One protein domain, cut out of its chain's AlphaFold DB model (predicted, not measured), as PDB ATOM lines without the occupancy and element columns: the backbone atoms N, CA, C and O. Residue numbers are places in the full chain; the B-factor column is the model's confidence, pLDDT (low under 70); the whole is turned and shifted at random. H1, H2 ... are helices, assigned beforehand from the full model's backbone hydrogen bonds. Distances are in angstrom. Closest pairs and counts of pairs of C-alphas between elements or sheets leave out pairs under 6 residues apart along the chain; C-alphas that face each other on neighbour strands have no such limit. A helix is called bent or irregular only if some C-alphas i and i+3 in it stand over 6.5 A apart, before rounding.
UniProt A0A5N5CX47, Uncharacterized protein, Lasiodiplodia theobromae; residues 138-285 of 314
ATOM      1  N   LEU A 138       5.799 -35.017  29.020       93.56
ATOM      2  CA  LEU A 138       5.184 -35.716  30.155       93.56
ATOM      3  C   LEU A 138       5.901 -37.015  30.542       93.56
ATOM      4  O   LEU A 138       6.014 -37.323  31.727       93.56
ATOM      5  N   THR A 139       6.353 -37.799  29.561       91.69
ATOM      6  CA  THR A 139       6.915 -39.143  29.775       91.69
ATOM      7  C   THR A 139       8.435 -39.157  29.694       91.69
ATOM      8  O   THR A 139       9.056 -39.756  30.568       91.69
ATOM      9  N   SER A 140       9.056 -38.493  28.712       90.75
ATOM     10  CA  SER A 140      10.525 -38.525  28.583       90.75
ATOM     11  C   SER A 140      11.250 -37.598  29.565       90.75
ATOM     12  O   SER A 140      12.384 -37.897  29.931       90.75
ATOM     13  N   TRP A 141      10.624 -36.495  29.999       94.00
ATOM     14  CA  TRP A 141      11.240 -35.533  30.924       94.00
ATOM     15  C   TRP A 141      10.570 -35.489  32.304       94.00
ATOM     16  O   TRP A 141      11.212 -35.793  33.312       94.00
ATOM     17  N   LEU A 142       9.283 -35.131  32.369       94.81
ATOM     18  CA  LEU A 142       8.612 -34.789  33.628       94.81
ATOM     19  C   LEU A 142       8.506 -35.982  34.582       94.81
ATOM     20  O   LEU A 142       8.766 -35.837  35.774       94.81
ATOM     21  N   LEU A 143       8.167 -37.164  34.068       94.81
ATOM     22  CA  LEU A 143       8.075 -38.383  34.866       94.81
ATOM     23  C   LEU A 143       9.429 -38.776  35.499       94.81
ATOM     24  O   LEU A 143       9.481 -38.804  36.730       94.81
ATOM     25  N   PRO A 144      10.538 -38.954  34.748       95.19
ATOM     26  CA  PRO A 144      11.866 -39.154  35.336       95.19
ATOM     27  C   PRO A 144      12.307 -38.044  36.301       95.19
ATOM     28  O   PRO A 144      12.941 -38.327  37.321       95.19
ATOM     29  N   PHE A 145      11.972 -36.779  36.016       95.50
ATOM     30  CA  PHE A 145      12.269 -35.654  36.908       95.50
ATOM     31  C   PHE A 145      11.552 -35.803  38.260       95.50
ATOM     32  O   PHE A 145      12.189 -35.716  39.314       95.50
ATOM     33  N   VAL A 146      10.241 -36.062  38.239       96.69
ATOM     34  CA  VAL A 146       9.407 -36.220  39.439       96.69
ATOM     35  C   VAL A 146       9.790 -37.480  40.215       96.69
ATOM     36  O   VAL A 146       9.924 -37.405  41.434       96.69
ATOM     37  N   GLU A 147      10.051 -38.605  39.541       95.06
ATOM     38  CA  GLU A 147      10.545 -39.839  40.171       95.06
ATOM     39  C   GLU A 147      11.879 -39.601  40.891       95.06
ATOM     40  O   GLU A 147      12.018 -39.940  42.066       95.06
ATOM     41  N   LYS A 148      12.840 -38.929  40.242       95.12
ATOM     42  CA  LYS A 148      14.131 -38.576  40.853       95.12
ATOM     43  C   LYS A 148      13.971 -37.666  42.074       95.12
ATOM     44  O   LYS A 148      14.660 -37.864  43.076       95.12
ATOM     45  N   LYS A 149      13.082 -36.667  42.007       95.81
ATOM     46  CA  LYS A 149      12.798 -35.759  43.132       95.81
ATOM     47  C   LYS A 149      12.093 -36.481  44.286       95.81
ATOM     48  O   LYS A 149      12.481 -36.271  45.430       95.81
ATOM     49  N   TYR A 150      11.143 -37.372  43.993       95.38
ATOM     50  CA  TYR A 150      10.473 -38.222  44.982       95.38
ATOM     51  C   TYR A 150      11.451 -39.159  45.696       95.38
ATOM     52  O   TYR A 150      11.473 -39.196  46.924       95.38
ATOM     53  N   LEU A 151      12.294 -39.877  44.947       93.44
ATOM     54  CA  LEU A 151      13.272 -40.803  45.525       93.44
ATOM     55  C   LEU A 151      14.296 -40.080  46.409       93.44
ATOM     56  O   LEU A 151      14.633 -40.599  47.470       93.44
ATOM     57  N   LYS A 152      14.737 -38.872  46.019       94.56
ATOM     58  CA  LYS A 152      15.608 -38.042  46.864       94.56
ATOM     59  C   LYS A 152      14.890 -37.573  48.136       94.56
ATOM     60  O   LYS A 152      15.410 -37.759  49.225       94.56
ATOM     61  N   ALA A 153      13.682 -37.018  48.024       94.44
ATOM     62  CA  ALA A 153      12.916 -36.612  49.206       94.44
ATOM     63  C   ALA A 153      12.732 -37.791  50.181       94.44
ATOM     64  O   ALA A 153      12.953 -37.644  51.381       94.44
ATOM     65  N   LYS A 154      12.450 -38.989  49.650       92.75
ATOM     66  CA  LYS A 154      12.308 -40.225  50.428       92.75
ATOM     67  C   LYS A 154      13.608 -40.661  51.114       92.75
ATOM     68  O   LYS A 154      13.538 -41.118  52.252       92.75
ATOM     69  N   SER A 155      14.779 -40.508  50.480       92.62
ATOM     70  CA  SER A 155      16.072 -40.751  51.151       92.62
ATOM     71  C   SER A 155      16.368 -39.725  52.242       92.62
ATOM     72  O   SER A 155      16.983 -40.066  53.247       92.62
ATOM     73  N   ASP A 156      15.875 -38.498  52.068       93.38
ATOM     74  CA  ASP A 156      16.023 -37.388  53.012       93.38
ATOM     75  C   ASP A 156      14.947 -37.433  54.133       93.38
ATOM     76  O   ASP A 156      14.838 -36.512  54.941       93.38
ATOM     77  N   GLY A 157      14.149 -38.512  54.206       92.88
ATOM     78  CA  GLY A 157      13.137 -38.758  55.245       92.88
ATOM     79  C   GLY A 157      11.748 -38.157  54.984       92.88
ATOM     80  O   GLY A 157      10.882 -38.236  55.852       92.88
ATOM     81  N   GLN A 158      11.506 -37.574  53.807       93.94
ATOM     82  CA  GLN A 158      10.246 -36.924  53.429       93.94
ATOM     83  C   GLN A 158       9.443 -37.765  52.424       93.94
ATOM     84  O   GLN A 158       9.918 -38.076  51.330       93.94
ATOM     85  N   ASN A 159       8.180 -38.076  52.728       92.69
ATOM     86  CA  ASN A 159       7.300 -38.768  51.784       92.69
ATOM     87  C   ASN A 159       6.355 -37.791  51.065       92.69
ATOM     88  O   ASN A 159       5.280 -37.459  51.564       92.69
ATOM     89  N   LEU A 160       6.720 -37.372  49.845       94.06
ATOM     90  CA  LEU A 160       5.915 -36.413  49.065       94.06
ATOM     91  C   LEU A 160       4.461 -36.875  48.834       94.06
ATOM     92  O   LEU A 160       3.568 -36.043  48.672       94.06
ATOM     93  N   LEU A 161       4.208 -38.189  48.813       93.12
ATOM     94  CA  LEU A 161       2.870 -38.751  48.593       93.12
ATOM     95  C   LEU A 161       1.931 -38.601  49.802       93.12
ATOM     96  O   LEU A 161       0.719 -38.703  49.609       93.12
ATOM     97  N   GLU A 162       2.484 -38.357  50.994       93.06
ATOM     98  CA  GLU A 162       1.771 -38.179  52.270       93.06
ATOM     99  C   GLU A 162       1.710 -36.710  52.717       93.06
ATOM    100  O   GLU A 162       0.816 -36.341  53.473       93.06
ATOM    101  N   MET A 163       2.614 -35.858  52.214       94.56
ATOM    102  CA  MET A 163       2.588 -34.409  52.446       94.56
ATOM    103  C   MET A 163       1.249 -33.779  52.026       94.56
ATOM    104  O   MET A 163       0.570 -34.229  51.093       94.56
ATOM    105  N   SER A 164       0.883 -32.677  52.675       95.50
ATOM    106  CA  SER A 164      -0.253 -31.857  52.263       95.50
ATOM    107  C   SER A 164      -0.014 -31.198  50.896       95.50
ATOM    108  O   SER A 164       1.100 -31.141  50.362       95.50
ATOM    109  N   LYS A 165      -1.091 -30.667  50.308       92.94
ATOM    110  CA  LYS A 165      -1.035 -29.955  49.023       92.94
ATOM    111  C   LYS A 165      -0.120 -28.725  49.079       92.94
ATOM    112  O   LYS A 165       0.591 -28.461  48.113       92.94
ATOM    113  N   ASP A 166      -0.128 -28.000  50.195       94.88
ATOM    114  CA  ASP A 166       0.634 -26.758  50.345       94.88
ATOM    115  C   ASP A 166       2.121 -27.029  50.601       94.88
ATOM    116  O   ASP A 166       2.973 -26.367  50.008       94.88
ATOM    117  N   GLU A 167       2.448 -28.071  51.370       96.06
ATOM    118  CA  GLU A 167       3.828 -28.544  51.543       96.06
ATOM    119  C   GLU A 167       4.420 -29.043  50.215       96.06
ATOM    120  O   GLU A 167       5.539 -28.671  49.858       96.06
ATOM    121  N   ARG A 168       3.660 -29.805  49.411       96.00
ATOM    122  CA  ARG A 168       4.089 -30.158  48.046       96.00
ATOM    123  C   ARG A 168       4.259 -28.932  47.149       96.00
ATOM    124  O   ARG A 168       5.204 -28.874  46.366       96.00
ATOM    125  N   ALA A 169       3.376 -27.939  47.252       94.69
ATOM    126  CA  ALA A 169       3.501 -26.703  46.483       94.69
ATOM    127  C   ALA A 169       4.748 -25.884  46.878       94.69
ATOM    128  O   ALA A 169       5.331 -25.225  46.011       94.69
ATOM    129  N   ALA A 170       5.174 -25.945  48.145       96.06
ATOM    130  CA  ALA A 170       6.449 -25.399  48.606       96.06
ATOM    131  C   ALA A 170       7.638 -26.194  48.034       96.06
ATOM    132  O   ALA A 170       8.486 -25.598  47.373       96.06
ATOM    133  N   PHE A 171       7.629 -27.525  48.144       96.56
ATOM    134  CA  PHE A 171       8.666 -28.403  47.585       96.56
ATOM    135  C   PHE A 171       8.868 -28.207  46.069       96.56
ATOM    136  O   PHE A 171       9.998 -28.131  45.580       96.56
ATOM    137  N   TRP A 172       7.785 -28.060  45.294       96.12
ATOM    138  CA  TRP A 172       7.890 -27.755  43.861       96.12
ATOM    139  C   TRP A 172       8.433 -26.348  43.588       96.12
ATOM    140  O   TRP A 172       9.115 -26.150  42.581       96.12
ATOM    141  N   ARG A 173       8.182 -25.373  44.471       95.62
ATOM    142  CA  ARG A 173       8.779 -24.032  44.379       95.62
ATOM    143  C   ARG A 173      10.279 -24.063  44.670       95.62
ATOM    144  O   ARG A 173      11.030 -23.444  43.928       95.62
ATOM    145  N   GLU A 174      10.710 -24.805  45.684       94.50
ATOM    146  CA  GLU A 174      12.132 -25.034  45.976       94.50
ATOM    147  C   GLU A 174      12.813 -25.714  44.784       94.50
ATOM    148  O   GLU A 174      13.761 -25.175  44.226       94.50
ATOM    149  N   CYS A 175      12.232 -26.797  44.256       93.38
ATOM    150  CA  CYS A 175      12.751 -27.472  43.062       93.38
ATOM    151  C   CYS A 175      12.869 -26.576  41.818       93.38
ATOM    152  O   CYS A 175      13.711 -26.857  40.964       93.38
ATOM    153  N   TRP A 176      12.023 -25.549  41.702       92.25
ATOM    154  CA  TRP A 176      12.058 -24.557  40.627       92.25
ATOM    155  C   TRP A 176      13.147 -23.492  40.827       92.25
ATOM    156  O   TRP A 176      13.656 -22.972  39.841       92.25
ATOM    157  N   VAL A 177      13.494 -23.165  42.077       88.19
ATOM    158  CA  VAL A 177      14.494 -22.141  42.439       88.19
ATOM    159  C   VAL A 177      15.904 -22.732  42.588       88.19
ATOM    160  O   VAL A 177      16.873 -22.073  42.222       88.19
ATOM    161  N   ASP A 178      16.024 -23.977  43.060       83.56
ATOM    162  CA  ASP A 178      17.289 -24.719  43.199       83.56
ATOM    163  C   ASP A 178      18.003 -24.946  41.857       83.56
ATOM    164  O   ASP A 178      19.227 -25.076  41.794       83.56
ATOM    165  N   GLY A 179      17.230 -25.071  40.776       75.31
ATOM    166  CA  GLY A 179      17.740 -25.146  39.413       75.31
ATOM    167  C   GLY A 179      17.667 -23.779  38.729       75.31
ATOM    168  O   GLY A 179      16.775 -22.998  39.047       75.31
ATOM    169  N   PRO A 180      18.521 -23.480  37.730       89.12
ATOM    170  CA  PRO A 180      18.340 -22.292  36.901       89.12
ATOM    171  C   PRO A 180      16.975 -22.394  36.190       89.12
ATOM    172  O   PRO A 180      16.818 -23.289  35.350       89.12
ATOM    173  N   PRO A 181      15.978 -21.527  36.471       90.94
ATOM    174  CA  PRO A 181      14.610 -21.785  36.017       90.94
ATOM    175  C   PRO A 181      14.489 -21.774  34.490       90.94
ATOM    176  O   PRO A 181      13.726 -22.550  33.921       90.94
ATOM    177  N   ALA A 182      15.307 -20.959  33.812       89.94
ATOM    178  CA  ALA A 182      15.379 -20.919  32.353       89.94
ATOM    179  C   ALA A 182      15.847 -22.261  31.768       89.94
ATOM    180  O   ALA A 182      15.290 -22.730  30.778       89.94
ATOM    181  N   ARG A 183      16.811 -22.925  32.420       91.75
ATOM    182  CA  ARG A 183      17.282 -24.255  32.023       91.75
ATOM    183  C   ARG A 183      16.200 -25.312  32.239       91.75
ATOM    184  O   ARG A 183      15.975 -26.116  31.343       91.75
ATOM    185  N   LEU A 184      15.509 -25.281  33.381       92.88
ATOM    186  CA  LEU A 184      14.381 -26.180  33.648       92.88
ATOM    187  C   LEU A 184      13.294 -26.007  32.574       92.88
ATOM    188  O   LEU A 184      12.830 -26.998  32.016       92.88
ATOM    189  N   CYS A 185      12.970 -24.764  32.196       93.19
ATOM    190  CA  CYS A 185      12.043 -24.491  31.096       93.19
ATOM    191  C   CYS A 185      12.544 -25.037  29.748       93.19
ATOM    192  O   CYS A 185      11.780 -25.677  29.032       93.19
ATOM    193  N   MET A 186      13.818 -24.826  29.400       92.38
ATOM    194  CA  MET A 186      14.402 -25.335  28.151       92.38
ATOM    195  C   MET A 186      14.406 -26.866  28.064       92.38
ATOM    196  O   MET A 186      14.204 -27.404  26.976       92.38
ATOM    197  N   GLU A 187      14.653 -27.560  29.180       91.56
ATOM    198  CA  GLU A 187      14.638 -29.024  29.237       91.56
ATOM    199  C   GLU A 187      13.199 -29.571  29.196       91.56
ATOM    200  O   GLU A 187      12.923 -30.485  28.419       91.56
ATOM    201  N   MET A 188      12.268 -28.975  29.954       93.19
ATOM    202  CA  MET A 188      10.852 -29.362  29.962       93.19
ATOM    203  C   MET A 188      10.189 -29.115  28.603       93.19
ATOM    204  O   MET A 188       9.632 -30.032  28.015       93.19
ATOM    205  N   TRP A 189      10.280 -27.894  28.071       92.75
ATOM    206  CA  TRP A 189       9.687 -27.484  26.794       92.75
ATOM    207  C   TRP A 189      10.670 -27.615  25.618       92.75
ATOM    208  O   TRP A 189      10.638 -26.820  24.675       92.75
ATOM    209  N   GLN A 190      11.524 -28.646  25.630       90.12
ATOM    210  CA  GLN A 190      12.506 -28.900  24.570       90.12
ATOM    211  C   GLN A 190      11.935 -28.825  23.132       90.12
ATOM    212  O   GLN A 190      12.610 -28.238  22.286       90.12
ATOM    213  N   PRO A 191      10.707 -29.301  22.817       86.94
ATOM    214  CA  PRO A 191      10.166 -29.199  21.457       86.94
ATOM    215  C   PRO A 191      10.031 -27.765  20.912       86.94
ATOM    216  O   PRO A 191      10.091 -27.553  19.695       86.94
ATOM    217  N   VAL A 192       9.865 -26.776  21.799       86.94
ATOM    218  CA  VAL A 192       9.650 -25.358  21.460       86.94
ATOM    219  C   VAL A 192      10.788 -24.438  21.928       86.94
ATOM    220  O   VAL A 192      10.780 -23.250  21.606       86.94
ATOM    221  N   SER A 193      11.807 -24.970  22.613       87.56
ATOM    222  CA  SER A 193      12.966 -24.207  23.112       87.56
ATOM    223  C   SER A 193      13.822 -23.579  22.007       87.56
ATOM    224  O   SER A 193      14.542 -22.618  22.255       87.56
ATOM    225  N   SER A 194      13.693 -24.057  20.765       82.69
ATOM    226  CA  SER A 194      14.280 -23.429  19.574       82.69
ATOM    227  C   SER A 194      13.587 -22.123  19.149       82.69
ATOM    228  O   SER A 194      14.049 -21.472  18.214       82.69
ATOM    229  N   VAL A 195      12.441 -21.788  19.754       85.31
ATOM    230  CA  VAL A 195      11.577 -20.654  19.381       85.31
ATOM    231  C   VAL A 195      11.351 -19.702  20.553       85.31
ATOM    232  O   VAL A 195      11.392 -18.496  20.345       85.31
ATOM    233  N   VAL A 196      11.116 -20.210  21.766       86.56
ATOM    234  CA  VAL A 196      10.784 -19.384  22.941       86.56
ATOM    235  C   VAL A 196      12.047 -18.957  23.691       86.56
ATOM    236  O   VAL A 196      12.864 -19.799  24.067       86.56
ATOM    237  N   ASP A 197      12.192 -17.658  23.966       89.06
ATOM    238  CA  ASP A 197      13.296 -17.127  24.772       89.06
ATOM    239  C   ASP A 197      13.004 -17.268  26.276       89.06
ATOM    240  O   ASP A 197      12.576 -16.341  26.968       89.06
ATOM    241  N   PHE A 198      13.243 -18.474  26.796       90.50
ATOM    242  CA  PHE A 198      13.098 -18.764  28.222       90.50
ATOM    243  C   PHE A 198      14.068 -17.975  29.111       90.50
ATOM    244  O   PHE A 198      13.755 -17.757  30.279       90.50
ATOM    245  N   ALA A 199      15.216 -17.524  28.592       89.31
ATOM    246  CA  ALA A 199      16.139 -16.704  29.371       89.31
ATOM    247  C   ALA A 199      15.527 -15.319  29.625       89.31
ATOM    248  O   ALA A 199      15.425 -14.909  30.779       89.31
ATOM    249  N   ALA A 200      15.012 -14.659  28.582       86.94
ATOM    250  CA  ALA A 200      14.351 -13.361  28.701       86.94
ATOM    251  C   ALA A 200      13.065 -13.399  29.555       86.94
ATOM    252  O   ALA A 200      12.764 -12.421  30.241       86.94
ATOM    253  N   ILE A 201      12.314 -14.511  29.547       89.56
ATOM    254  CA  ILE A 201      11.130 -14.681  30.415       89.56
ATOM    255  C   ILE A 201      11.526 -14.755  31.895       89.56
ATOM    256  O   ILE A 201      10.868 -14.156  32.751       89.56
ATOM    257  N   ILE A 202      12.566 -15.526  32.219       91.19
ATOM    258  CA  ILE A 202      12.981 -15.730  33.608       91.19
ATOM    259  C   ILE A 202      13.720 -14.500  34.137       91.19
ATOM    260  O   ILE A 202      13.374 -14.040  35.227       91.19
ATOM    261  N   ASP A 203      14.647 -13.941  33.360       88.06
ATOM    262  CA  ASP A 203      15.497 -12.810  33.734       88.06
ATOM    263  C   ASP A 203      15.426 -11.703  32.652       88.06
ATOM    264  O   ASP A 203      16.222 -11.686  31.710       88.06
ATOM    265  N   PRO A 204      14.457 -10.767  32.762       85.94
ATOM    266  CA  PRO A 204      14.222  -9.718  31.771       85.94
ATOM    267  C   PRO A 204      15.450  -8.837  31.471       85.94
ATOM    268  O   PRO A 204      16.077  -8.343  32.417       85.94
ATOM    269  N   PRO A 205      15.748  -8.542  30.188       84.38
ATOM    270  CA  PRO A 205      16.900  -7.738  29.785       84.38
ATOM    271  C   PRO A 205      17.064  -6.383  30.494       84.38
ATOM    272  O   PRO A 205      16.110  -5.701  30.899       84.38
ATOM    273  N   THR A 206      18.322  -5.944  30.585       80.62
ATOM    274  CA  THR A 206      18.743  -4.661  31.169       80.62
ATOM    275  C   THR A 206      18.365  -3.486  30.259       80.62
ATOM    276  O   THR A 206      19.196  -2.909  29.567       80.62
ATOM    277  N   GLY A 207      17.071  -3.169  30.221       83.25
ATOM    278  CA  GLY A 207      16.481  -2.141  29.358       83.25
ATOM    279  C   GLY A 207      14.982  -2.322  29.100       83.25
ATOM    280  O   GLY A 207      14.339  -1.378  28.658       83.25
ATOM    281  N   SER A 208      14.407  -3.493  29.417       81.62
ATOM    282  CA  SER A 208      12.963  -3.745  29.295       81.62
ATOM    283  C   SER A 208      12.134  -2.736  30.090       81.62
ATOM    284  O   SER A 208      12.465  -2.450  31.252       81.62
ATOM    285  N   THR A 209      11.053  -2.245  29.480       88.88
ATOM    286  CA  THR A 209      10.106  -1.305  30.094       88.88
ATOM    287  C   THR A 209       9.322  -1.968  31.231       88.88
ATOM    288  O   THR A 209       9.360  -3.186  31.412       88.88
ATOM    289  N   GLU A 210       8.593  -1.179  32.023       92.44
ATOM    290  CA  GLU A 210       7.722  -1.727  33.070       92.44
ATOM    291  C   GLU A 210       6.602  -2.612  32.491       92.44
ATOM    292  O   GLU A 210       6.314  -3.671  33.047       92.44
ATOM    293  N   ALA A 211       6.050  -2.239  31.330       82.81
ATOM    294  CA  ALA A 211       5.057  -3.038  30.610       82.81
ATOM    295  C   ALA A 211       5.634  -4.392  30.159       82.81
ATOM    296  O   ALA A 211       5.055  -5.437  30.460       82.81
ATOM    297  N   ASP A 212       6.824  -4.395  29.545       79.38
ATOM    298  CA  ASP A 212       7.509  -5.636  29.151       79.38
ATOM    299  C   ASP A 212       7.772  -6.526  30.375       79.38
ATOM    300  O   ASP A 212       7.522  -7.730  30.353       79.38
ATOM    301  N   ARG A 213       8.237  -5.940  31.487       83.69
ATOM    302  CA  ARG A 213       8.488  -6.674  32.739       83.69
ATOM    303  C   ARG A 213       7.210  -7.276  33.321       83.69
ATOM    304  O   ARG A 213       7.280  -8.366  33.885       83.69
ATOM    305  N   ALA A 214       6.062  -6.612  33.184       87.56
ATOM    306  CA  ALA A 214       4.772  -7.155  33.604       87.56
ATOM    307  C   ALA A 214       4.366  -8.377  32.759       87.56
ATOM    308  O   ALA A 214       4.007  -9.411  33.330       87.56
ATOM    309  N   ILE A 215       4.517  -8.301  31.431       85.81
ATOM    310  CA  ILE A 215       4.270  -9.414  30.494       85.81
ATOM    311  C   ILE A 215       5.198 -10.601  30.802       85.81
ATOM    312  O   ILE A 215       4.737 -11.728  30.990       85.81
ATOM    313  N   LEU A 216       6.505 -10.356  30.940       87.62
ATOM    314  CA  LEU A 216       7.496 -11.398  31.237       87.62
ATOM    315  C   LEU A 216       7.245 -12.051  32.605       87.62
ATOM    316  O   LEU A 216       7.324 -13.272  32.736       87.62
ATOM    317  N   LYS A 217       6.848 -11.265  33.615       92.62
ATOM    318  CA  LYS A 217       6.435 -11.777  34.930       92.62
ATOM    319  C   LYS A 217       5.179 -12.650  34.840       92.62
ATOM    320  O   LYS A 217       5.105 -13.665  35.533       92.62
ATOM    321  N   ALA A 218       4.211 -12.296  33.995       91.31
ATOM    322  CA  ALA A 218       3.028 -13.117  33.759       91.31
ATOM    323  C   ALA A 218       3.390 -14.451  33.072       91.31
ATOM    324  O   ALA A 218       2.964 -15.503  33.552       91.31
ATOM    325  N   TRP A 219       4.271 -14.445  32.062       92.88
ATOM    326  CA  TRP A 219       4.826 -15.675  31.471       92.88
ATOM    327  C   TRP A 219       5.595 -16.535  32.482       92.88
ATOM    328  O   TRP A 219       5.372 -17.743  32.556       92.88
ATOM    329  N   LYS A 220       6.452 -15.931  33.314       94.25
ATOM    330  CA  LYS A 220       7.197 -16.624  34.380       94.25
ATOM    331  C   LYS A 220       6.257 -17.306  35.382       94.25
ATOM    332  O   LYS A 220       6.496 -18.450  35.770       94.25
ATOM    333  N   ASN A 221       5.166 -16.635  35.759       94.56
ATOM    334  CA  ASN A 221       4.130 -17.192  36.631       94.56
ATOM    335  C   ASN A 221       3.352 -18.337  35.962       94.56
ATOM    336  O   ASN A 221       3.087 -19.346  36.617       94.56
ATOM    337  N   PHE A 222       2.999 -18.200  34.680       93.88
ATOM    338  CA  PHE A 222       2.356 -19.259  33.897       93.88
ATOM    339  C   PHE A 222       3.229 -20.518  33.847       93.88
ATOM    340  O   PHE A 222       2.775 -21.587  34.255       93.88
ATOM    341  N   LEU A 223       4.502 -20.382  33.452       94.62
ATOM    342  CA  LEU A 223       5.445 -21.500  33.353       94.62
ATOM    343  C   LEU A 223       5.623 -22.226  34.689       94.62
ATOM    344  O   LEU A 223       5.508 -23.452  34.740       94.62
ATOM    345  N   PHE A 224       5.824 -21.483  35.783       95.62
ATOM    346  CA  PHE A 224       5.913 -22.079  37.115       95.62
ATOM    347  C   PHE A 224       4.622 -22.815  37.506       95.62
ATOM    348  O   PHE A 224       4.682 -23.912  38.062       95.62
ATOM    349  N   ASN A 225       3.447 -22.248  37.216       94.94
ATOM    350  CA  ASN A 225       2.175 -22.893  37.538       94.94
ATOM    351  C   ASN A 225       1.938 -24.164  36.710       94.94
ATOM    352  O   ASN A 225       1.521 -25.164  37.295       94.94
ATOM    353  N   VAL A 226       2.250 -24.161  35.408       94.56
ATOM    354  CA  VAL A 226       2.183 -25.357  34.552       94.56
ATOM    355  C   VAL A 226       3.114 -26.444  35.086       94.56
ATOM    356  O   VAL A 226       2.661 -27.564  35.329       94.56
ATOM    357  N   PHE A 227       4.381 -26.115  35.351       95.44
ATOM    358  CA  PHE A 227       5.345 -27.042  35.949       95.44
ATOM    359  C   PHE A 227       4.832 -27.621  37.277       95.44
ATOM    360  O   PHE A 227       4.749 -28.836  37.432       95.44
ATOM    361  N   LYS A 228       4.412 -26.765  38.215       95.69
ATOM    362  CA  LYS A 228       3.929 -27.164  39.546       95.69
ATOM    363  C   LYS A 228       2.717 -28.097  39.471       95.69
ATOM    364  O   LYS A 228       2.700 -29.121  40.146       95.69
ATOM    365  N   VAL A 229       1.703 -27.751  38.671       95.00
ATOM    366  CA  VAL A 229       0.483 -28.569  38.526       95.00
ATOM    367  C   VAL A 229       0.815 -29.915  37.890       95.00
ATOM    368  O   VAL A 229       0.350 -30.950  38.355       95.00
ATOM    369  N   THR A 230       1.655 -29.930  36.857       95.00
ATOM    370  CA  THR A 230       1.966 -31.159  36.116       95.00
ATOM    371  C   THR A 230       2.915 -32.079  36.875       95.00
ATOM    372  O   THR A 230       2.735 -33.297  36.823       95.00
ATOM    373  N   ALA A 231       3.853 -31.529  37.650       96.50
ATOM    374  CA  ALA A 231       4.666 -32.284  38.597       96.50
ATOM    375  C   ALA A 231       3.800 -32.928  39.696       96.50
ATOM    376  O   ALA A 231       3.955 -34.117  39.976       96.50
ATOM    377  N   ASP A 232       2.835 -32.188  40.258       96.12
ATOM    378  CA  ASP A 232       1.911 -32.707  41.276       96.12
ATOM    379  C   ASP A 232       0.981 -33.802  40.720       96.12
ATOM    380  O   ASP A 232       0.810 -34.845  41.351       96.12
ATOM    381  N   LEU A 233       0.441 -33.628  39.509       95.06
ATOM    382  CA  LEU A 233      -0.331 -34.665  38.813       95.06
ATOM    383  C   LEU A 233       0.523 -35.913  38.533       95.06
ATOM    384  O   LEU A 233       0.114 -37.034  38.829       95.06
ATOM    385  N   THR A 234       1.737 -35.729  38.015       96.19
ATOM    386  CA  THR A 234       2.673 -36.827  37.726       96.19
ATOM    387  C   THR A 234       3.027 -37.609  38.991       96.19
ATOM    388  O   THR A 234       3.039 -38.840  38.965       96.19
ATOM    389  N   LEU A 235       3.243 -36.919  40.115       96.06
ATOM    390  CA  LEU A 235       3.500 -37.544  41.408       96.06
ATOM    391  C   LEU A 235       2.284 -38.353  41.898       96.06
ATOM    392  O   LEU A 235       2.411 -39.539  42.201       96.06
ATOM    393  N   ASN A 236       1.107 -37.723  41.966       93.12
ATOM    394  CA  ASN A 236      -0.081 -38.318  42.586       93.12
ATOM    395  C   ASN A 236      -0.731 -39.434  41.756       93.12
ATOM    396  O   ASN A 236      -1.365 -40.308  42.346       93.12
ATOM    397  N   TYR A 237      -0.574 -39.420  40.428       92.00
ATOM    398  CA  TYR A 237      -1.121 -40.451  39.541       92.00
ATOM    399  C   TYR A 237      -0.047 -41.450  39.093       92.00
ATOM    400  O   TYR A 237      -0.141 -42.629  39.419       92.00
ATOM    401  N   ARG A 238       1.009 -41.004  38.400       91.88
ATOM    402  CA  ARG A 238       1.975 -41.916  37.754       91.88
ATOM    403  C   ARG A 238       2.958 -42.524  38.754       91.88
ATOM    404  O   ARG A 238       3.096 -43.743  38.819       91.88
ATOM    405  N   VAL A 239       3.609 -41.692  39.571       91.00
ATOM    406  CA  VAL A 239       4.602 -42.162  40.559       91.00
ATOM    407  C   VAL A 239       3.933 -42.934  41.695       91.00
ATOM    408  O   VAL A 239       4.473 -43.954  42.125       91.00
ATOM    409  N   ARG A 240       2.744 -42.511  42.146       89.62
ATOM    410  CA  ARG A 240       1.955 -43.260  43.136       89.62
ATOM    411  C   ARG A 240       1.629 -44.671  42.652       89.62
ATOM    412  O   ARG A 240       1.986 -45.613  43.351       89.62
ATOM    413  N   VAL A 241       1.008 -44.817  41.475       86.50
ATOM    414  CA  VAL A 241       0.656 -46.139  40.924       86.50
ATOM    415  C   VAL A 241       1.903 -47.010  40.811       86.50
ATOM    416  O   VAL A 241       1.933 -48.085  41.398       86.50
ATOM    417  N   ARG A 242       2.982 -46.510  40.195       82.69
ATOM    418  CA  ARG A 242       4.245 -47.258  40.060       82.69
ATOM    419  C   ARG A 242       4.826 -47.736  41.395       82.69
ATOM    420  O   ARG A 242       5.326 -48.851  41.459       82.69
ATOM    421  N   ASN A 243       4.757 -46.932  42.461       77.81
ATOM    422  CA  ASN A 243       5.229 -47.359  43.786       77.81
ATOM    423  C   ASN A 243       4.317 -48.414  44.428       77.81
ATOM    424  O   ASN A 243       4.835 -49.328  45.062       77.81
ATOM    425  N   VAL A 244       2.993 -48.309  44.257       71.69
ATOM    426  CA  VAL A 244       2.044 -49.330  44.735       71.69
ATOM    427  C   VAL A 244       2.311 -50.654  44.023       71.69
ATOM    428  O   VAL A 244       2.555 -51.656  44.683       71.69
ATOM    429  N   THR A 245       2.387 -50.660  42.691       60.94
ATOM    430  CA  THR A 245       2.528 -51.907  41.922       60.94
ATOM    431  C   THR A 245       3.898 -52.578  42.053       60.94
ATOM    432  O   THR A 245       4.022 -53.780  41.841       60.94
ATOM    433  N   LEU A 246       4.941 -51.828  42.429       60.22
ATOM    434  CA  LEU A 246       6.246 -52.397  42.784       60.22
ATOM    435  C   LEU A 246       6.282 -52.990  44.206       60.22
ATOM    436  O   LEU A 246       7.158 -53.805  44.490       60.22
ATOM    437  N   GLY A 247       5.371 -52.582  45.097       55.53
ATOM    438  CA  GLY A 247       5.226 -53.145  46.446       55.53
ATOM    439  C   GLY A 247       4.218 -54.296  46.525       55.53
ATOM    440  O   GLY A 247       4.420 -55.245  47.278       55.53
ATOM    441  N   GLU A 248       3.162 -54.232  45.717       55.47
ATOM    442  CA  GLU A 248       2.064 -55.196  45.656       55.47
ATOM    443  C   GLU A 248       2.010 -55.817  44.251       55.47
ATOM    444  O   GLU A 248       1.282 -55.352  43.376       55.47
ATOM    445  N   MET A 249       2.789 -56.884  44.025       46.09
ATOM    446  CA  MET A 249       2.708 -57.684  42.792       46.09
ATOM    447  C   MET A 249       1.440 -58.556  42.782       46.09
ATOM    448  O   MET A 249       1.499 -59.777  42.940       46.09
ATOM    449  N   THR A 250       0.283 -57.924  42.592       50.66
ATOM    450  CA  THR A 250      -0.924 -58.589  42.081       50.66
ATOM    451  C   THR A 250      -0.841 -58.721  40.550       50.66
ATOM    452  O   THR A 250       0.215 -58.490  39.957       50.66
ATOM    453  N   ALA A 251      -1.893 -59.226  39.898       56.47
ATOM    454  CA  ALA A 251      -1.817 -59.712  38.520       56.47
ATOM    455  C   ALA A 251      -1.326 -58.657  37.503       56.47
ATOM    456  O   ALA A 251      -1.611 -57.462  37.600       56.47
ATOM    457  N   TYR A 252      -0.599 -59.133  36.485       56.91
ATOM    458  CA  TYR A 252       0.003 -58.293  35.443       56.91
ATOM    459  C   TYR A 252      -1.033 -57.446  34.683       56.91
ATOM    460  O   TYR A 252      -0.775 -56.284  34.386       56.91
ATOM    461  N   ASP A 253      -2.225 -57.986  34.430       60.31
ATOM    462  CA  ASP A 253      -3.260 -57.278  33.669       60.31
ATOM    463  C   ASP A 253      -3.843 -56.087  34.462       60.31
ATOM    464  O   ASP A 253      -3.954 -54.985  33.924       60.31
ATOM    465  N   ASP A 254      -4.098 -56.252  35.769       62.75
ATOM    466  CA  ASP A 254      -4.575 -55.172  36.657       62.75
ATOM    467  C   ASP A 254      -3.561 -54.013  36.755       62.75
ATOM    468  O   ASP A 254      -3.927 -52.840  36.904       62.75
ATOM    469  N   THR A 255      -2.268 -54.337  36.633       67.25
ATOM    470  CA  THR A 255      -1.159 -53.374  36.606       67.25
ATOM    471  C   THR A 255      -1.230 -52.470  35.376       67.25
ATOM    472  O   THR A 255      -1.198 -51.242  35.511       67.25
ATOM    473  N   VAL A 256      -1.338 -53.062  34.181       70.69
ATOM    474  CA  VAL A 256      -1.344 -52.332  32.901       70.69
ATOM    475  C   VAL A 256      -2.555 -51.402  32.819       70.69
ATOM    476  O   VAL A 256      -2.419 -50.221  32.483       70.69
ATOM    477  N   ASP A 257      -3.725 -51.894  33.222       78.69
ATOM    478  CA  ASP A 257      -4.976 -51.135  33.241       78.69
ATOM    479  C   ASP A 257      -4.906 -49.915  34.181       78.69
ATOM    480  O   ASP A 257      -5.409 -48.833  33.864       78.69
ATOM    481  N   THR A 258      -4.260 -50.068  35.341       80.44
ATOM    482  CA  THR A 258      -4.123 -48.998  36.342       80.44
ATOM    483  C   THR A 258      -3.108 -47.935  35.910       80.44
ATOM    484  O   THR A 258      -3.364 -46.738  36.070       80.44
ATOM    485  N   VAL A 259      -1.984 -48.345  35.311       81.56
ATOM    486  CA  VAL A 259      -0.990 -47.418  34.738       81.56
ATOM    487  C   VAL A 259      -1.588 -46.634  33.567       81.56
ATOM    488  O   VAL A 259      -1.420 -45.417  33.506       81.56
ATOM    489  N   THR A 260      -2.346 -47.296  32.688       83.25
ATOM    490  CA  THR A 260      -2.998 -46.653  31.534       83.25
ATOM    491  C   THR A 260      -3.960 -45.550  31.983       83.25
ATOM    492  O   THR A 260      -3.850 -44.415  31.520       83.25
ATOM    493  N   LYS A 261      -4.826 -45.825  32.969       85.94
ATOM    494  CA  LYS A 261      -5.755 -44.829  33.542       85.94
ATOM    495  C   LYS A 261      -5.024 -43.646  34.195       85.94
ATOM    496  O   LYS A 261      -5.485 -42.509  34.106       85.94
ATOM    497  N   ALA A 262      -3.877 -43.883  34.840       86.75
ATOM    498  CA  ALA A 262      -3.059 -42.810  35.410       86.75
ATOM    499  C   ALA A 262      -2.448 -41.903  34.324       86.75
ATOM    500  O   ALA A 262      -2.435 -40.678  34.482       86.75
ATOM    501  N   ASP A 263      -1.987 -42.486  33.218       87.94
ATOM    502  CA  ASP A 263      -1.467 -41.743  32.070       87.94
ATOM    503  C   ASP A 263      -2.582 -40.951  31.363       87.94
ATOM    504  O   ASP A 263      -2.406 -39.755  31.130       87.94
ATOM    505  N   GLU A 264      -3.757 -41.546  31.122       88.06
ATOM    506  CA  GLU A 264      -4.932 -40.853  30.565       88.06
ATOM    507  C   GLU A 264      -5.311 -39.599  31.367       88.06
ATOM    508  O   GLU A 264      -5.562 -38.541  30.783       88.06
ATOM    509  N   VAL A 265      -5.297 -39.679  32.704       88.44
ATOM    510  CA  VAL A 265      -5.570 -38.522  33.571       88.44
ATOM    511  C   VAL A 265      -4.519 -37.427  33.377       88.44
ATOM    512  O   VAL A 265      -4.885 -36.270  33.170       88.44
ATOM    513  N   VAL A 266      -3.221 -37.748  33.407       91.19
ATOM    514  CA  VAL A 266      -2.167 -36.721  33.284       91.19
ATOM    515  C   VAL A 266      -2.143 -36.097  31.883       91.19
ATOM    516  O   VAL A 266      -2.049 -34.873  31.763       91.19
ATOM    517  N   PHE A 267      -2.295 -36.898  30.826       91.69
ATOM    518  CA  PHE A 267      -2.366 -36.398  29.450       91.69
ATOM    519  C   PHE A 267      -3.645 -35.583  29.203       91.69
ATOM    520  O   PHE A 267      -3.583 -34.528  28.569       91.69
ATOM    521  N   GLY A 268      -4.790 -36.013  29.741       88.38
ATOM    522  CA  GLY A 268      -6.059 -35.292  29.636       88.38
ATOM    523  C   GLY A 268      -6.061 -33.954  30.381       88.38
ATOM    524  O   GLY A 268      -6.615 -32.978  29.877       88.38
ATOM    525  N   GLN A 269      -5.409 -33.879  31.547       90.38
ATOM    526  CA  GLN A 269      -5.259 -32.629  32.300       90.38
ATOM    527  C   GLN A 269      -4.247 -31.674  31.655       90.38
ATOM    528  O   GLN A 269      -4.491 -30.471  31.643       90.38
ATOM    529  N   TRP A 270      -3.162 -32.174  31.044       91.56
ATOM    530  CA  TRP A 270      -2.200 -31.338  30.305       91.56
ATOM    531  C   TRP A 270      -2.874 -30.464  29.235       91.56
ATOM    532  O   TRP A 270      -2.590 -29.272  29.133       91.56
ATOM    533  N   LEU A 271      -3.831 -31.036  28.496       86.12
ATOM    534  CA  LEU A 271      -4.604 -30.335  27.461       86.12
ATOM    535  C   LEU A 271      -5.539 -29.241  28.018       86.12
ATOM    536  O   LEU A 271      -6.029 -28.416  27.249       86.12
ATOM    537  N   ARG A 272      -5.806 -29.227  29.334       86.31
ATOM    538  CA  ARG A 272      -6.699 -28.260  29.999       86.31
ATOM    539  C   ARG A 272      -5.970 -27.078  30.638       86.31
ATOM    540  O   ARG A 272      -6.587 -26.043  30.875       86.31
ATOM    541  N   LEU A 273      -4.654 -27.182  30.843       86.75
ATOM    542  CA  LEU A 273      -3.863 -26.193  31.587       86.75
ATOM    543  C   LEU A 273      -3.945 -24.769  31.028       86.75
ATOM    544  O   LEU A 273      -3.846 -23.819  31.795       86.75
ATOM    545  N   SER A 274      -4.132 -24.607  29.717       77.19
ATOM    546  CA  SER A 274      -4.282 -23.294  29.076       77.19
ATOM    547  C   SER A 274      -5.610 -22.595  29.384       77.19
ATOM    548  O   SER A 274      -5.695 -21.379  29.254       77.19
ATOM    549  N   TYR A 275      -6.632 -23.338  29.819       83.25
ATOM    550  CA  TYR A 275      -7.897 -22.780  30.300       83.25
ATOM    551  C   TYR A 275      -7.852 -22.506  31.808       83.25
ATOM    552  O   TYR A 275      -8.387 -21.500  32.267       83.25
ATOM    553  N   ASP A 276      -7.192 -23.386  32.568       85.50
ATOM    554  CA  ASP A 276      -7.157 -23.328  34.035       85.50
ATOM    555  C   ASP A 276      -6.078 -22.375  34.589       85.50
ATOM    556  O   ASP A 276      -6.181 -21.907  35.727       85.50
ATOM    557  N   ILE A 277      -5.024 -22.089  33.815       85.56
ATOM    558  CA  ILE A 277      -3.893 -21.242  34.219       85.56
ATOM    559  C   ILE A 277      -3.843 -19.999  33.317       85.56
ATOM    560  O   ILE A 277      -3.505 -20.121  32.138       85.56
ATOM    561  N   PRO A 278      -4.109 -18.790  33.855       85.94
ATOM    562  CA  PRO A 278      -4.021 -17.549  33.092       85.94
ATOM    563  C   PRO A 278      -2.642 -17.356  32.451       85.94
ATOM    564  O   PRO A 278      -1.613 -17.493  33.121       85.94
ATOM    565  N   HIS A 279      -2.632 -16.993  31.168       81.12
ATOM    566  CA  HIS A 279      -1.424 -16.759  30.381       81.12
ATOM    567  C   HIS A 279      -1.549 -15.485  29.521       81.12
ATOM    568  O   HIS A 279      -2.668 -15.122  29.147       81.12
ATOM    569  N   PRO A 280      -0.436 -14.802  29.187       84.38
ATOM    570  CA  PRO A 280      -0.437 -13.696  28.223       84.38
ATOM    571  C   PRO A 280      -0.779 -14.159  26.795       84.38
ATOM    572  O   PRO A 280      -0.782 -15.355  26.491       84.38
ATOM    573  N   GLY A 281      -1.070 -13.221  25.898       74.38
ATOM    574  CA  GLY A 281      -1.409 -13.505  24.504       74.38
ATOM    575  C   GLY A 281      -0.263 -14.159  23.723       74.38
ATOM    576  O   GLY A 281       0.911 -13.961  24.019       74.38
ATOM    577  N   ILE A 282      -0.588 -14.915  22.668       78.31
ATOM    578  CA  ILE A 282       0.428 -15.539  21.794       78.31
ATOM    579  C   ILE A 282       1.355 -14.507  21.126       78.31
ATOM    580  O   ILE A 282       2.530 -14.783  20.903       78.31
ATOM    581  N   GLU A 283       0.837 -13.308  20.858       76.88
ATOM    582  CA  GLU A 283       1.579 -12.164  20.308       76.88
ATOM    583  C   GLU A 283       2.589 -11.577  21.313       76.88
ATOM    584  O   GLU A 283       3.521 -10.883  20.921       76.88
ATOM    585  N   GLU A 284       2.432 -11.897  22.602       80.62
ATOM    586  CA  GLU A 284       3.257 -11.423  23.716       80.62
ATOM    587  C   GLU A 284       4.316 -12.458  24.144       80.62
ATOM    588  O   GLU A 284       4.986 -12.274  25.163       80.62
ATOM    589  N   VAL A 285       4.467 -13.578  23.420       80.00
ATOM    590  CA  VAL A 285       5.507 -14.585  23.699       80.00
ATOM    591  C   VAL A 285       6.876 -14.055  23.248       80.00
ATOM    592  O   VAL A 285       7.033 -13.706  22.080       80.00
TER     593      VAL A 285
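This is residues 138 to 285 of the 314 residues of an uncharacterized protein of Lasiodiplodia theobromae (UniProt A0A5N5CX47). One very long helix, H5, makes the long axis, and H6 folds back beside its second half as a helical hairpin whose tip, residues 247 to 253, sticks out. H1 and H2 cross H5 near its middle, while H3 and H4 form a short run of helices beside its first half. The 148 printed residues hold seven named helices, H1 to H7 in order, and no named strand: all helix. The whole is elongated, 60 by 31 by 25 A, and only just compact, close to loose, with a radius of gyration of the C-alphas of 17.3 A.

Find C-alpha 138 at (5.184, -35.716, 30.155); from there H1 runs 24.2 A to residue 155, only just irregular, with C-alphas 140 and 143 6.7 A apart. Next come H2, residues 165 to 177, 18.6 A; H3, 181 to 188; and H4, 198 to 202. At C-alpha 210, (7.722, -1.727, 33.070), begins H5, 53.2 A long, to 247. H6, 252 to 270, spans 27.5 A, and H7 is 273 to 276.

Start at the hub, H5, which touches H6 at a shallow tilt of 9 degrees, opposite ways; their closest C-alphas, Tyr 237 and Ala 262, are 5.1 A apart. H1 touches H5, closest at C-alphas 146 and 231, 6.2 A. H2 touches H5 at a steep tilt of 62 degrees, closest at C-alphas 172 and 228, 5.9 A. H4 touches H5, C-alphas 201 and 216 being closest at 5.0 A, and touches H3, C-alphas 182 and 198 at 5.2 A. H7 is close to H5 but not clearly touching, C-alphas 226 and 273 at 6.8 A. Every O i to N i+4 pair is within hydrogen-bond range in H2, H3, H4 and H6, against 11 of 14 in H1 and 32 of 34 in H5; H7 is too short for one.

Look for the farthest C-alphas at Gly 207 and Ala 251, 61.1 A apart. The printed part has no cut and no long link. Mean pLDDT of the printed part is 87.2; residues 245 to 255 are under 70.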